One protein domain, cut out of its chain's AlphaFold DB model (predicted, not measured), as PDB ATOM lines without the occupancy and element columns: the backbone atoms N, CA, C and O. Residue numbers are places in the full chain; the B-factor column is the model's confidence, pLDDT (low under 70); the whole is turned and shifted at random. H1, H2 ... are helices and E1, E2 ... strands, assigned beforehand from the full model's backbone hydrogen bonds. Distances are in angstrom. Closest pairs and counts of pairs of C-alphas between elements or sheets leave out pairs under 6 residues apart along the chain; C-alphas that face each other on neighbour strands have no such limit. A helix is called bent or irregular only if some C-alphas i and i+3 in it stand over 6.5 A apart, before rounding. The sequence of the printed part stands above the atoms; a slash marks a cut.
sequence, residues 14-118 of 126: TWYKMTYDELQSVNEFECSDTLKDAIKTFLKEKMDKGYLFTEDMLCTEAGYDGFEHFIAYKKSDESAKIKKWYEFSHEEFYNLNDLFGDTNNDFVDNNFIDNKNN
ATOM      1  N   THR A  14      13.088   0.938 -11.190       91.06
ATOM      2  CA  THR A  14      11.929   0.269 -11.796       91.06
ATOM      3  C   THR A  14      10.659   1.082 -11.555       91.06
ATOM      4  O   THR A  14      10.361   1.477 -10.432       91.06
ATOM      5  N   TRP A  15       9.900   1.335 -12.625       92.81
ATOM      6  CA  TRP A  15       8.684   2.151 -12.593       92.81
ATOM      7  C   TRP A  15       7.456   1.323 -12.938       92.81
ATOM      8  O   TRP A  15       7.365   0.776 -14.038       92.81
ATOM      9  N   TYR A  16       6.477   1.303 -12.042       94.00
ATOM     10  CA  TYR A  16       5.270   0.496 -12.189       94.00
ATOM     11  C   TYR A  16       4.014   1.266 -11.771       94.00
ATOM     12  O   TYR A  16       4.074   2.353 -11.188       94.00
ATOM     13  N   LYS A  17       2.850   0.716 -12.127       94.00
ATOM     14  CA  LYS A  17       1.556   1.212 -11.658       94.00
ATOM     15  C   LYS A  17       1.222   0.500 -10.357       94.00
ATOM     16  O   LYS A  17       0.800  -0.650 -10.405       94.00
ATOM     17  N   MET A  18       1.373   1.209  -9.245       92.06
ATOM     18  CA  MET A  18       0.891   0.753  -7.947       92.06
ATOM     19  C   MET A  18      -0.617   0.477  -8.010       92.06
ATOM     20  O   MET A  18      -1.390   1.252  -8.584       92.06
ATOM     21  N   THR A  19      -1.021  -0.642  -7.426       92.25
ATOM     22  CA  THR A  19      -2.404  -1.085  -7.270       92.25
ATOM     23  C   THR A  19      -2.992  -0.618  -5.937       92.25
ATOM     24  O   THR A  19      -2.291  -0.187  -5.023       92.25
ATOM     25  N   TYR A  20      -4.317  -0.708  -5.814       89.06
ATOM     26  CA  TYR A  20      -5.026  -0.378  -4.576       89.06
ATOM     27  C   TYR A  20      -4.742  -1.344  -3.414       89.06
ATOM     28  O   TYR A  20      -4.927  -0.959  -2.258       89.06
ATOM     29  N   ASP A  21      -4.252  -2.548  -3.717       89.44
ATOM     30  CA  ASP A  21      -3.824  -3.526  -2.718       89.44
ATOM     31  C   ASP A  21      -2.401  -3.196  -2.228       89.44
ATOM     32  O   ASP A  21      -2.156  -3.130  -1.027       89.44
ATOM     33  N   GLU A  22      -1.478  -2.858  -3.137       88.06
ATOM     34  CA  GLU A  22      -0.110  -2.425  -2.790       88.06
ATOM     35  C   GLU A  22      -0.078  -1.106  -2.005       88.06
ATOM     36  O   GLU A  22       0.804  -0.913  -1.170       88.06
ATOM     37  N   LEU A  23      -1.069  -0.228  -2.195       89.25
ATOM     38  CA  LEU A  23      -1.263   0.984  -1.389       89.25
ATOM     39  C   LEU A  23      -1.347   0.693   0.125       89.25
ATOM     40  O   LEU A  23      -1.021   1.561   0.935       89.25
ATOM     41  N   GLN A  24      -1.753  -0.521   0.520       85.88
ATOM     42  CA  GLN A  24      -1.816  -0.921   1.929       85.88
ATOM     43  C   GLN A  24      -0.432  -1.118   2.566       85.88
ATOM     44  O   GLN A  24      -0.330  -1.064   3.789       85.88
ATOM     45  N   SER A  25       0.641  -1.261   1.778       86.62
ATOM     46  CA  SER A  25       2.021  -1.352   2.294       86.62
ATOM     47  C   SER A  25       2.447  -0.133   3.122       86.62
ATOM     48  O   SER A  25       3.292  -0.254   4.004       86.62
ATOM     49  N   VAL A  26       1.812   1.028   2.918       86.56
ATOM     50  CA  VAL A  26       2.041   2.244   3.716       86.56
ATOM     51  C   VAL A  26       1.699   2.038   5.199       86.56
ATOM     52  O   VAL A  26       2.265   2.715   6.057       86.56
ATOM     53  N   ASN A  27       0.806   1.099   5.535       85.75
ATOM     54  CA  ASN A  27       0.501   0.771   6.933       85.75
ATOM     55  C   ASN A  27       1.747   0.277   7.695       85.75
ATOM     56  O   ASN A  27       1.874   0.559   8.887       85.75
ATOM     57  N   GLU A  28       2.689  -0.365   6.994       85.50
ATOM     58  CA  GLU A  28       3.907  -0.975   7.548       85.50
ATOM     59  C   GLU A  28       5.037   0.025   7.838       85.50
ATOM     60  O   GLU A  28       6.078  -0.360   8.363       85.50
ATOM     61  N   PHE A  29       4.885   1.303   7.482       82.62
ATOM     62  CA  PHE A  29       5.924   2.303   7.753       82.62
ATOM     63  C   PHE A  29       6.061   2.548   9.264       82.62
ATOM     64  O   PHE A  29       5.075   2.525   9.992       82.62
ATOM     65  N   GLU A  30       7.253   2.838   9.775       80.31
ATOM     66  CA  GLU A  30       7.436   3.158  11.200       80.31
ATOM     67  C   GLU A  30       7.156   4.650  11.459       80.31
ATOM     68  O   GLU A  30       8.060   5.439  11.709       80.31
ATOM     69  N   CYS A  31       5.884   5.042  11.321       79.88
ATOM     70  CA  CYS A  31       5.386   6.397  11.582       79.88
ATOM     71  C   CYS A  31       3.883   6.440  11.915       79.88
ATOM     72  O   CYS A  31       3.177   5.429  11.801       79.88
ATOM     73  N   SER A  32       3.390   7.616  12.315       84.81
ATOM     74  CA  SER A  32       2.003   7.833  12.726       84.81
ATOM     75  C   SER A  32       0.983   7.596  11.616       84.81
ATOM     76  O   SER A  32       1.205   7.826  10.422       84.81
ATOM     77  N   ASP A  33      -0.207   7.205  12.052       85.06
ATOM     78  CA  ASP A  33      -1.408   7.031  11.247       85.06
ATOM     79  C   ASP A  33      -1.711   8.260  10.381       85.06
ATOM     80  O   ASP A  33      -1.985   8.138   9.189       85.06
ATOM     81  N   THR A  34      -1.589   9.458  10.961       85.69
ATOM     82  CA  THR A  34      -1.779  10.741  10.275       85.69
ATOM     83  C   THR A  34      -0.814  10.903   9.101       85.69
ATOM     84  O   THR A  34      -1.213  11.350   8.021       85.69
ATOM     85  N   LEU A  35       0.457  10.520   9.276       85.56
ATOM     86  CA  LEU A  35       1.446  10.601   8.204       85.56
ATOM     87  C   LEU A  35       1.165   9.579   7.104       85.56
ATOM     88  O   LEU A  35       1.196   9.913   5.917       85.56
ATOM     89  N   LYS A  36       0.829   8.351   7.497       86.62
ATOM     90  CA  LYS A  36       0.467   7.265   6.581       86.62
ATOM     91  C   LYS A  36      -0.751   7.603   5.750       86.62
ATOM     92  O   LYS A  36      -0.754   7.342   4.554       86.62
ATOM     93  N   ASP A  37      -1.754   8.247   6.323       87.44
ATOM     94  CA  ASP A  37      -2.930   8.676   5.575       87.44
ATOM     95  C   ASP A  37      -2.649   9.848   4.638       87.44
ATOM     96  O   ASP A  37      -3.163   9.868   3.514       87.44
ATOM     97  N   ALA A  38      -1.768  10.778   5.020       87.44
ATOM     98  CA  ALA A  38      -1.273  11.802   4.103       87.44
ATOM     99  C   ALA A  38      -0.508  11.177   2.918       87.44
ATOM    100  O   ALA A  38      -0.657  11.623   1.774       87.44
ATOM    101  N   ILE A  39       0.268  10.118   3.173       89.62
ATOM    102  CA  ILE A  39       0.974   9.328   2.159       89.62
ATOM    103  C   ILE A  39      -0.013   8.563   1.260       89.62
ATOM    104  O   ILE A  39       0.041   8.717   0.039       89.62
ATOM    105  N   LYS A  40      -0.960   7.802   1.826       92.31
ATOM    106  CA  LYS A  40      -1.981   7.048   1.073       92.31
ATOM    107  C   LYS A  40      -2.847   7.966   0.216       92.31
ATOM    108  O   LYS A  40      -3.111   7.655  -0.941       92.31
ATOM    109  N   THR A  41      -3.273   9.105   0.765       93.06
ATOM    110  CA  THR A  41      -4.083  10.104   0.052       93.06
ATOM    111  C   THR A  41      -3.324  10.649  -1.152       93.06
ATOM    112  O   THR A  41      -3.877  10.716  -2.250       93.06
ATOM    113  N   PHE A  42      -2.039  10.976  -0.974       94.88
ATOM    114  CA  PHE A  42      -1.168  11.389  -2.069       94.88
ATOM    115  C   PHE A  42      -1.014  10.287  -3.125       94.88
ATOM    116  O   PHE A  42      -1.236  10.552  -4.307       94.88
ATOM    117  N   LEU A  43      -0.665   9.063  -2.713       93.44
ATOM    118  CA  LEU A  43      -0.479   7.925  -3.614       93.44
ATOM    119  C   LEU A  43      -1.748   7.657  -4.423       93.44
ATOM    120  O   LEU A  43      -1.681   7.647  -5.647       93.44
ATOM    121  N   LYS A  44      -2.912   7.575  -3.769       94.25
ATOM    122  CA  LYS A  44      -4.219   7.414  -4.418       94.25
ATOM    123  C   LYS A  44      -4.509   8.522  -5.433       94.25
ATOM    124  O   LYS A  44      -4.830   8.233  -6.582       94.25
ATOM    125  N   GLU A  45      -4.323   9.788  -5.052       96.00
ATOM    126  CA  GLU A  45      -4.513  10.938  -5.948       96.00
ATOM    127  C   GLU A  45      -3.585  10.882  -7.176       96.00
ATOM    128  O   GLU A  45      -3.944  11.370  -8.250       96.00
ATOM    129  N   LYS A  46      -2.394  10.284  -7.043       95.06
ATOM    130  CA  LYS A  46      -1.455  10.068  -8.151       95.06
ATOM    131  C   LYS A  46      -1.792   8.809  -8.971       95.06
ATOM    132  O   LYS A  46      -1.738   8.880 -10.198       95.06
ATOM    133  N   MET A  47      -2.223   7.713  -8.346       94.38
ATOM    134  CA  MET A  47      -2.706   6.489  -9.003       94.38
ATOM    135  C   MET A  47      -3.914   6.780  -9.903       94.38
ATOM    136  O   MET A  47      -3.884   6.455 -11.089       94.38
ATOM    137  N   ASP A  48      -4.919   7.499  -9.390       94.00
ATOM    138  CA  ASP A  48      -6.110   7.914 -10.151       94.00
ATOM    139  C   ASP A  48      -5.761   8.842 -11.333       94.00
ATOM    140  O   ASP A  48      -6.486   8.914 -12.325       94.00
ATOM    141  N   LYS A  49      -4.615   9.532 -11.262       94.88
ATOM    142  CA  LYS A  49      -4.060  10.374 -12.338       94.88
ATOM    143  C   LYS A  49      -3.071   9.632 -13.247       94.88
ATOM    144  O   LYS A  49      -2.438  10.269 -14.092       94.88
ATOM    145  N   GLY A  50      -2.940   8.313 -13.095       94.50
ATOM    146  CA  GLY A  50      -2.121   7.449 -13.946       94.50
ATOM    147  C   GLY A  50      -0.610   7.603 -13.765       94.50
ATOM    148  O   GLY A  50       0.134   7.314 -14.703       94.50
ATOM    149  N   TYR A  51      -0.152   8.075 -12.603       96.69
ATOM    150  CA  TYR A  51       1.275   8.129 -12.285       96.69
ATOM    151  C   TYR A  51       1.858   6.726 -12.054       96.69
ATOM    152  O   TYR A  51       1.158   5.776 -11.704       96.69
ATOM    153  N   LEU A  52       3.166   6.635 -12.262       95.38
ATOM    154  CA  LEU A  52       4.028   5.512 -11.931       95.38
ATOM    155  C   LEU A  52       4.822   5.841 -10.667       95.38
ATOM    156  O   LEU A  52       5.160   7.006 -10.439       95.38
ATOM    157  N   PHE A  53       5.180   4.807  -9.916       94.25
ATOM    158  CA  PHE A  53       5.988   4.886  -8.698       94.25
ATOM    159  C   PHE A  53       7.164   3.912  -8.791       94.25
ATOM    160  O   PHE A  53       7.184   3.056  -9.681       94.25
ATOM    161  N   THR A  54       8.130   4.061  -7.892       90.12
ATOM    162  CA  THR A  54       9.113   3.020  -7.563       90.12
ATOM    163  C   THR A  54       8.533   2.095  -6.493       90.12
ATOM    164  O   THR A  54       7.725   2.551  -5.685       90.12
ATOM    165  N   GLU A  55       8.877   0.799  -6.507       71.94
ATOM    166  CA  GLU A  55       8.459  -0.153  -5.442       71.94
ATOM    167  C   GLU A  55       9.030   0.304  -4.095       71.94
ATOM    168  O   GLU A  55       8.373   0.338  -3.056       71.94
ATOM    169  N   ASP A  56      10.264   0.758  -4.215       66.50
ATOM    170  CA  ASP A  56      11.067   1.539  -3.314       66.50
ATOM    171  C   ASP A  56      10.278   2.742  -2.744       66.50
ATOM    172  O   ASP A  56      10.115   3.785  -3.390       66.50
ATOM    173  N   MET A  57       9.833   2.610  -1.493       79.00
ATOM    174  CA  MET A  57       9.387   3.693  -0.611       79.00
ATOM    175  C   MET A  57      10.219   3.611   0.672       79.00
ATOM    176  O   MET A  57      10.267   2.550   1.290       79.00
ATOM    177  N   LEU A  58      10.904   4.691   1.068       74.50
ATOM    178  CA  LEU A  58      11.819   4.657   2.219       74.50
ATOM    179  C   LEU A  58      11.321   5.437   3.429       74.50
ATOM    180  O   LEU A  58      10.660   6.468   3.305       74.50
ATOM    181  N   CYS A  59      11.784   4.966   4.584       76.88
ATOM    182  CA  CYS A  59      11.977   5.721   5.812       76.88
ATOM    183  C   CYS A  59      13.490   5.838   6.077       76.88
ATOM    184  O   CYS A  59      14.237   4.901   5.791       76.88
ATOM    185  N   THR A  60      13.954   6.950   6.642       74.31
ATOM    186  CA  THR A  60      15.243   6.995   7.346       74.31
ATOM    187  C   THR A  60      15.149   7.902   8.565       74.31
ATOM    188  O   THR A  60      14.361   8.848   8.574       74.31
ATOM    189  N   GLU A  61      15.958   7.624   9.582       68.06
ATOM    190  CA  GLU A  61      16.190   8.548  10.688       68.06
ATOM    191  C   GLU A  61      16.771   9.864  10.138       68.06
ATOM    192  O   GLU A  61      17.665   9.883   9.281       68.06
ATOM    193  N   ALA A  62      16.211  10.983  10.582       63.53
ATOM    194  CA  ALA A  62      16.658  12.308  10.190       63.53
ATOM    195  C   ALA A  62      17.927  12.712  10.963       63.53
ATOM    196  O   ALA A  62      18.327  12.070  11.930       63.53
ATOM    197  N   GLY A  63      18.549  13.840  10.606       58.66
ATOM    198  CA  GLY A  63      19.612  14.452  11.424       58.66
ATOM    199  C   GLY A  63      19.131  15.075  12.749       58.66
ATOM    200  O   GLY A  63      19.774  15.993  13.261       58.66
ATOM    201  N   TYR A  64      17.969  14.647  13.242       60.69
ATOM    202  CA  TYR A  64      17.259  15.058  14.450       60.69
ATOM    203  C   TYR A  64      16.359  13.890  14.891       60.69
ATOM    204  O   TYR A  64      16.104  12.997  14.088       60.69
ATOM    205  N   ASP A  65      15.837  13.913  16.119       67.88
ATOM    206  CA  ASP A  65      15.004  12.830  16.667       67.88
ATOM    207  C   ASP A  65      13.658  12.707  15.919       67.88
ATOM    208  O   ASP A  65      12.651  13.344  16.248       67.88
ATOM    209  N   GLY A  66      13.649  11.929  14.839       71.44
ATOM    210  CA  GLY A  66      12.548  11.862  13.890       71.44
ATOM    211  C   GLY A  66      12.900  11.138  12.597       71.44
ATOM    212  O   GLY A  66      14.032  10.710  12.385       71.44
ATOM    213  N   PHE A  67      11.907  11.009  11.723       78.50
ATOM    214  CA  PHE A  67      11.975  10.195  10.513       78.50
ATOM    215  C   PHE A  67      11.617  11.008   9.264       78.50
ATOM    216  O   PHE A  67      10.670  11.798   9.272       78.50
ATOM    217  N   GLU A  68      12.355  10.797   8.172       78.75
ATOM    218  CA  GLU A  68      12.027  11.288   6.831       78.75
ATOM    219  C   GLU A  68      11.448  10.141   5.981       78.75
ATOM    220  O   GLU A  68      12.086   9.098   5.826       78.75
ATOM    221  N   HIS A  69      10.274  10.345   5.368       84.69
ATOM    222  CA  HIS A  69       9.674   9.395   4.418       84.69
ATOM    223  C   HIS A  69       9.734   9.900   2.978       84.69
ATOM    224  O   HIS A  69       9.468  11.077   2.718       84.69
ATOM    225  N   PHE A  70      10.008   8.998   2.032       86.50
ATOM    226  CA  PHE A  70      10.276   9.320   0.628       86.50
ATOM    227  C   PHE A  70       9.493   8.423  -0.326       86.50
ATOM    228  O   PHE A  70       9.491   7.202  -0.181       86.50
ATOM    229  N   ILE A  71       8.899   9.035  -1.353       90.25
ATOM    230  CA  ILE A  71       8.239   8.335  -2.462       90.25
ATOM    231  C   ILE A  71       8.631   8.993  -3.780       90.25
ATOM    232  O   ILE A  71       8.407  10.195  -3.965       90.25
ATOM    233  N   ALA A  72       9.171   8.210  -4.715       91.94
ATOM    234  CA  ALA A  72       9.409   8.659  -6.079       91.94
ATOM    235  C   ALA A  72       8.176   8.407  -6.966       91.94
ATOM    236  O   ALA A  72       7.546   7.354  -6.910       91.94
ATOM    237  N   TYR A  73       7.812   9.395  -7.787       94.31
ATOM    238  CA  TYR A  73       6.631   9.343  -8.653       94.31
ATOM    239  C   TYR A  73       6.858  10.107  -9.969       94.31
ATOM    240  O   TYR A  73       7.553  11.129  -9.999       94.31
ATOM    241  N   LYS A  74       6.264   9.635 -11.073       94.31
ATOM    242  CA  LYS A  74       6.318  10.299 -12.394       94.31
ATOM    243  C   LYS A  74       5.119   9.958 -13.279       94.31
ATOM    244  O   LYS A  74       4.405   9.002 -13.000       94.31
ATOM    245  N   LYS A  75       4.921  10.682 -14.382       94.44
ATOM    246  CA  LYS A  75       4.191  10.138 -15.542       94.44
ATOM    247  C   LYS A  75       5.182   9.573 -16.557       94.44
ATOM    248  O   LYS A  75       6.361   9.910 -16.508       94.44
ATOM    249  N   SER A  76       4.714   8.745 -17.489       88.69
ATOM    250  CA  SER A  76       5.555   8.151 -18.542       88.69
ATOM    251  C   SER A  76       6.309   9.179 -19.402       88.69
ATOM    252  O   SER A  76       7.339   8.845 -19.975       88.69
ATOM    253  N   ASP A  77       5.790  10.405 -19.490       90.00
ATOM    254  CA  ASP A  77       6.283  11.543 -20.270       90.00
ATOM    255  C   ASP A  77       6.827  12.705 -19.407       90.00
ATOM    256  O   ASP A  77       7.245  13.727 -19.948       90.00
ATOM    257  N   GLU A  78       6.858  12.562 -18.077       91.50
ATOM    258  CA  GLU A  78       7.348  13.589 -17.146       91.50
ATOM    259  C   GLU A  78       8.642  13.163 -16.434       91.50
ATOM    260  O   GLU A  78       8.835  11.995 -16.088       91.50
ATOM    261  N   SER A  79       9.498  14.139 -16.110       89.56
ATOM    262  CA  SER A  79      10.623  13.936 -15.191       89.56
ATOM    263  C   SER A  79      10.139  13.472 -13.816       89.56
ATOM    264  O   SER A  79       9.147  13.985 -13.282       89.56
ATOM    265  N   ALA A  80      10.875  12.530 -13.229       90.69
ATOM    266  CA  ALA A  80      10.573  11.986 -11.916       90.69
ATOM    267  C   ALA A  80      10.737  13.015 -10.791       90.69
ATOM    268  O   ALA A  80      11.535  13.949 -10.876       90.69
ATOM    269  N   LYS A  81       9.936  12.844  -9.738       91.31
ATOM    270  CA  LYS A  81       9.844  13.733  -8.577       91.31
ATOM    271  C   LYS A  81       9.877  12.883  -7.310       91.31
ATOM    272  O   LYS A  81       9.347  11.777  -7.310       91.31
ATOM    273  N   ILE A  82      10.452  13.413  -6.233       88.94
ATOM    274  CA  ILE A  82      10.396  12.800  -4.901       88.94
ATOM    275  C   ILE A  82       9.454  13.636  -4.038       88.94
ATOM    276  O   ILE A  82       9.630  14.851  -3.914       88.94
ATOM    277  N   LYS A  83       8.455  12.996  -3.433       90.62
ATOM    278  CA  LYS A  83       7.650  13.587  -2.364       90.62
ATOM    279  C   LYS A  83       8.238  13.145  -1.025       90.62
ATOM    280  O   LYS A  83       8.542  11.970  -0.841       90.62
ATOM    281  N   LYS A  84       8.396  14.115  -0.123       86.19
ATOM    282  CA  LYS A  84       8.883  13.925   1.244       86.19
ATOM    283  C   LYS A  84       7.807  14.208   2.291       86.19
ATOM    284  O   LYS A  84       6.946  15.078   2.069       86.19
ATOM    285  N   TRP A  85       7.939  13.540   3.431       86.44
ATOM    286  CA  TRP A  85       7.242  13.796   4.692       86.44
ATOM    287  C   TRP A  85       8.205  13.640   5.874       86.44
ATOM    288  O   TRP A  85       9.273  13.055   5.715       86.44
ATOM    289  N   TYR A  86       7.814  14.169   7.031       82.38
ATOM    290  CA  TYR A  86       8.631  14.228   8.239       82.38
ATOM    291  C   TYR A  86       7.779  13.890   9.462       82.38
ATOM    292  O   TYR A  86       6.631  14.333   9.535       82.38
ATOM    293  N   GLU A  87       8.363  13.189  10.426       78.25
ATOM    294  CA  GLU A  87       7.797  12.956  11.755       78.25
ATOM    295  C   GLU A  87       8.850  13.197  12.836       78.25
ATOM    296  O   GLU A  87      10.041  13.040  12.576       78.25
ATOM    297  N   PHE A  88       8.421  13.582  14.039       73.00
ATOM    298  CA  PHE A  88       9.297  13.719  15.202       73.00
ATOM    299  C   PHE A  88       9.106  12.529  16.139       73.00
ATOM    300  O   PHE A  88       7.994  12.249  16.580       73.00
ATOM    301  N   SER A  89      10.214  11.868  16.460       62.91
ATOM    302  CA  SER A  89      10.307  10.809  17.457       62.91
ATOM    303  C   SER A  89      10.706  11.456  18.782       62.91
ATOM    304  O   SER A  89      11.882  11.690  19.046       62.91
ATOM    305  N   HIS A  90       9.723  11.825  19.600       55.59
ATOM    306  CA  HIS A  90       9.955  12.306  20.964       55.59
ATOM    307  C   HIS A  90       8.951  11.644  21.911       55.59
ATOM    308  O   HIS A  90       7.837  12.132  22.096       55.59
ATOM    309  N   GLU A  91       9.361  10.536  22.533       52.66
ATOM    310  CA  GLU A  91       8.613   9.927  23.644       52.66
ATOM    311  C   GLU A  91       8.805  10.679  24.978       52.66
ATOM    312  O   GLU A  91       8.051  10.447  25.922       52.66
ATOM    313  N   GLU A  92       9.758  11.619  25.073       45.56
ATOM    314  CA  GLU A  92      10.004  12.390  26.299       45.56
ATOM    315  C   GLU A  92       9.613  13.877  26.182       45.56
ATOM    316  O   GLU A  92      10.287  14.693  25.562       45.56
ATOM    317  N   PHE A  93       8.509  14.212  26.858       46.06
ATOM    318  CA  PHE A  93       8.183  15.512  27.460       46.06
ATOM    319  C   PHE A  93       8.610  16.801  26.727       46.06
ATOM    320  O   PHE A  93       9.488  17.527  27.191       46.06
ATOM    321  N   TYR A  94       7.786  17.235  25.769       42.75
ATOM    322  CA  TYR A  94       7.424  18.656  25.700       42.75
ATOM    323  C   TYR A  94       5.909  18.834  25.703       42.75
ATOM    324  O   TYR A  94       5.166  18.152  25.001       42.75
ATOM    325  N   ASN A  95       5.449  19.746  26.557       41.16
ATOM    326  CA  ASN A  95       4.044  20.087  26.708       41.16
ATOM    327  C   ASN A  95       3.579  20.715  25.383       41.16
ATOM    328  O   ASN A  95       4.089  21.767  25.009       41.16
ATOM    329  N   LEU A  96       2.649  20.084  24.655       42.12
ATOM    330  CA  LEU A  96       2.253  20.506  23.294       42.12
ATOM    331  C   LEU A  96       1.808  21.983  23.205       42.12
ATOM    332  O   LEU A  96       1.962  22.614  22.159       42.12
ATOM    333  N   ASN A  97       1.353  22.544  24.328       43.44
ATOM    334  CA  ASN A  97       1.001  23.954  24.502       43.44
ATOM    335  C   ASN A  97       2.179  24.942  24.330       43.44
ATOM    336  O   ASN A  97       1.930  26.116  24.064       43.44
ATOM    337  N   ASP A  98       3.437  24.505  24.479       43.09
ATOM    338  CA  ASP A  98       4.627  25.361  24.313       43.09
ATOM    339  C   ASP A  98       5.126  25.425  22.855       43.09
ATOM    340  O   ASP A  98       5.851  26.356  22.499       43.09
ATOM    341  N   LEU A  99       4.750  24.465  21.993       42.12
ATOM    342  CA  LEU A  99       5.173  24.442  20.582       42.12
ATOM    343  C   LEU A  99       4.146  25.071  19.631       42.12
ATOM    344  O   LEU A  99       4.524  25.680  18.630       42.12
ATOM    345  N   PHE A 100       2.857  24.955  19.958       41.97
ATOM    346  CA  PHE A 100       1.766  25.589  19.225       41.97
ATOM    347  C   PHE A 100       0.900  26.378  20.203       41.97
ATOM    348  O   PHE A 100       0.102  25.812  20.947       41.97
ATOM    349  N   GLY A 101       1.068  27.701  20.197       36.72
ATOM    350  CA  GLY A 101       0.259  28.598  21.013       36.72
ATOM    351  C   GLY A 101      -1.214  28.546  20.603       36.72
ATOM    352  O   GLY A 101      -1.575  29.115  19.578       36.72
ATOM    353  N   ASP A 102      -2.015  27.870  21.428       41.44
ATOM    354  CA  ASP A 102      -3.480  27.922  21.550       41.44
ATOM    355  C   ASP A 102      -4.269  28.262  20.266       41.44
ATOM    356  O   ASP A 102      -4.701  29.398  20.051       41.44
ATOM    357  N   THR A 103      -4.523  27.249  19.428       35.91
ATOM    358  CA  THR A 103      -5.581  27.316  18.405       35.91
ATOM    359  C   THR A 103      -6.398  26.028  18.340       35.91
ATOM    360  O   THR A 103      -5.968  25.025  17.773       35.91
ATOM    361  N   ASN A 104      -7.616  26.090  18.877       39.16
ATOM    362  CA  ASN A 104      -8.668  25.085  18.718       39.16
ATOM    363  C   ASN A 104      -9.008  24.827  17.231       39.16
ATOM    364  O   ASN A 104      -9.344  25.785  16.530       39.16
ATOM    365  N   ASN A 105      -8.978  23.564  16.770       37.41
ATOM    366  CA  ASN A 105     -10.135  22.837  16.191       37.41
ATOM    367  C   ASN A 105      -9.763  21.550  15.406       37.41
ATOM    368  O   ASN A 105      -9.038  21.611  14.421       37.41
ATOM    369  N   ASP A 106     -10.432  20.456  15.798       43.94
ATOM    370  CA  ASP A 106     -11.032  19.363  15.000       43.94
ATOM    371  C   ASP A 106     -10.228  18.366  14.118       43.94
ATOM    372  O   ASP A 106      -9.310  18.707  13.379       43.94
ATOM    373  N   PHE A 107     -10.769  17.129  14.118       32.12
ATOM    374  CA  PHE A 107     -10.453  15.888  13.365       32.12
ATOM    375  C   PHE A 107      -9.226  15.068  13.837       32.12
ATOM    376  O   PHE A 107      -8.110  15.553  13.727       32.12
ATOM    377  N   VAL A 108      -9.284  13.840  14.399       37.41
ATOM    378  CA  VAL A 108     -10.229  12.680  14.546       37.41
ATOM    379  C   VAL A 108      -9.752  11.411  13.801       37.41
ATOM    380  O   VAL A 108      -9.878  11.322  12.586       37.41
ATOM    381  N   ASP A 109      -9.284  10.455  14.616       36.22
ATOM    382  CA  ASP A 109      -9.289   8.974  14.565       36.22
ATOM    383  C   ASP A 109      -8.849   8.158  13.325       36.22
ATOM    384  O   ASP A 109      -9.375   8.288  12.223       36.22
ATOM    385  N   ASN A 110      -7.981   7.164  13.589       31.31
ATOM    386  CA  ASN A 110      -7.514   6.110  12.675       31.31
ATOM    387  C   ASN A 110      -7.345   4.745  13.388       31.31
ATOM    388  O   ASN A 110      -7.227   4.740  14.610       31.31
ATOM    389  N   ASN A 111      -7.366   3.609  12.650       29.50
ATOM    390  CA  ASN A 111      -7.005   2.243  13.132       29.50
ATOM    391  C   ASN A 111      -6.909   1.139  12.010       29.50
ATOM    392  O   ASN A 111      -7.852   0.383  11.796       29.50
ATOM    393  N   PHE A 112      -5.786   1.101  11.270       37.44
ATOM    394  CA  PHE A 112      -4.806  -0.001  10.972       37.44
ATOM    395  C   PHE A 112      -5.101  -1.496  10.604       37.44
ATOM    396  O   PHE A 112      -6.187  -1.985  10.886       37.44
ATOM    397  N   ILE A 113      -4.036  -2.197  10.083       32.12
ATOM    398  CA  ILE A 113      -3.783  -3.660   9.733       32.12
ATOM    399  C   ILE A 113      -3.796  -4.010   8.197       32.12
ATOM    400  O   ILE A 113      -4.680  -3.509   7.509       32.12
ATOM    401  N   ASP A 114      -2.932  -4.845   7.542       40.53
ATOM    402  CA  ASP A 114      -1.659  -5.585   7.871       40.53
ATOM    403  C   ASP A 114      -0.980  -6.326   6.635       40.53
ATOM    404  O   ASP A 114      -1.639  -7.117   5.965       40.53
ATOM    405  N   ASN A 115       0.346  -6.141   6.404       35.75
ATOM    406  CA  ASN A 115       1.434  -7.081   5.943       35.75
ATOM    407  C   ASN A 115       1.760  -7.559   4.460       35.75
ATOM    408  O   ASN A 115       1.067  -8.412   3.901       35.75
ATOM    409  N   LYS A 116       3.005  -7.234   3.983       35.22
ATOM    410  CA  LYS A 116       4.100  -8.069   3.318       35.22
ATOM    411  C   LYS A 116       4.733  -7.768   1.914       35.22
ATOM    412  O   LYS A 116       4.204  -8.190   0.893       35.22
ATOM    413  N   ASN A 117       6.033  -7.374   1.960       29.08
ATOM    414  CA  ASN A 117       7.209  -7.651   1.063       29.08
ATOM    415  C   ASN A 117       7.359  -6.980  -0.350       29.08
ATOM    416  O   ASN A 117       6.419  -7.059  -1.124       29.08
ATOM    417  N   ASN A 118       8.529  -6.510  -0.872       31.69
ATOM    418  CA  ASN A 118       9.837  -6.044  -0.312       31.69
ATOM    419  C   ASN A 118      10.836  -5.482  -1.410       31.69
ATOM    420  O   ASN A 118      11.240  -6.303  -2.242       31.69
TER     421      ASN A 118
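Overview. This is residues 14 to 118 of the 126 residues of an uncharacterized protein of Magnetococcales bacterium (UniProt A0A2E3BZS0). A small sheet of three antiparallel strands, E1, E2 and E3, has one helix, H2, packed over one face along its strands, while the other face is bare; the shorter H1 lies side by side with H2 as the other half of a helical hairpin, and is not on the sheet. From the end of the sheet a long tail, residues 89 to 118, loops far out and comes back; residues 92 to 107 stick out of the body. The printed part has 105 residues, with two named helices and three named strands in the order H1 H2 E1 E2 E3, the sheet running E1 E2 E3. The class is mixed, helices and strands, though under half of the printed residues, 49, are in named elements. It is only just loose, close to compact, with a radius of gyration of the C-alphas of 15.9 A, and elongated, spanning 46 by 30 by 28 A.

Arrangement. Begin at the sheet, where E2, residues 66 to 74, is the inner strand. On one side of it look for E1, residues 52 to 61, an edge strand antiparallel to E2 at 167 degrees; N 52 and O 74 are 2.8 A apart and N 68 and O 60 also 2.8 A, both within hydrogen-bond range. E1 bends by 62 degrees at residue 55. On the other side of E2 is E3, residues 81 to 88, the second edge strand, antiparallel to E2 at 163 degrees, with N 69 and O 85 within hydrogen-bond range at 2.9 A. E1 and E2 are a hairpin, and so are E2 and E3; the three form a meander, each strand the antiparallel neighbour of the one before. Now look at H2, residues 33 to 47, which is on the sheet at a height over the sheet of 9.5 A; this makes two layers, a helix on one face of a sheet. H2 lies over E2 and runs along the strands, at 3 degrees to E2 on the local plane. The closest C-alphas of H2 and E3 are those of Leu 35 and Trp 85, 7.5 A apart. H1, residues 22 to 28, touches H2, and the closest C-alphas are those of Val 26 and Lys 36, 6.0 A apart. The two helices are a helical hairpin, at a shallow tilt of 15 degrees, opposite ways. H1 is not on the sheet and is apart from E1, E2 and E3. In H2 every O i to N i+4 pair is within hydrogen-bond range; in H1 0 of 3 are, while 4 of 4 O i to N i+3 pairs are.

Along the chain. Find C-alpha 52 at (4.028, 5.512, -11.931); from there E1 runs 25.9 A to residue 61. E2 runs 27.1 A from residue 66 to residue 74, and E3 runs 23.8 A from residue 81 to C-alpha 88 at (9.297, 13.719, 15.202). Look for C-alpha 33 at (-1.408, 7.031, 11.247), where H2 begins; it spans 20.3 A to residue 47. H1 goes from residue 22 to residue 28 and is neither bent nor irregular, but only just: C-alphas 23 and 26 are 6.2 A apart.

Size, cuts and confidence. The two C-alphas farthest apart are those of Asp 77 and Phe 93, at 47.9 A, while the first and last printed, of Thr 14 and Asn 118, are 13.3 A apart. Without residues 92 to 107, which stand free, the body spans 44 by 29 by 26 A. The printed part has no cut. The links from H1 to H2, H2 to E1 and E1 to E2 are tight, and that from E2 to E3 is short. In residues 89 to 118, with no named element, the C-alphas lie 14 to 27 A from the mean of all C-alphas. The mean pLDDT of the printed part is 72.8, and it is under 70 at residue 56, residues 61 to 65 and residues 89 to 118.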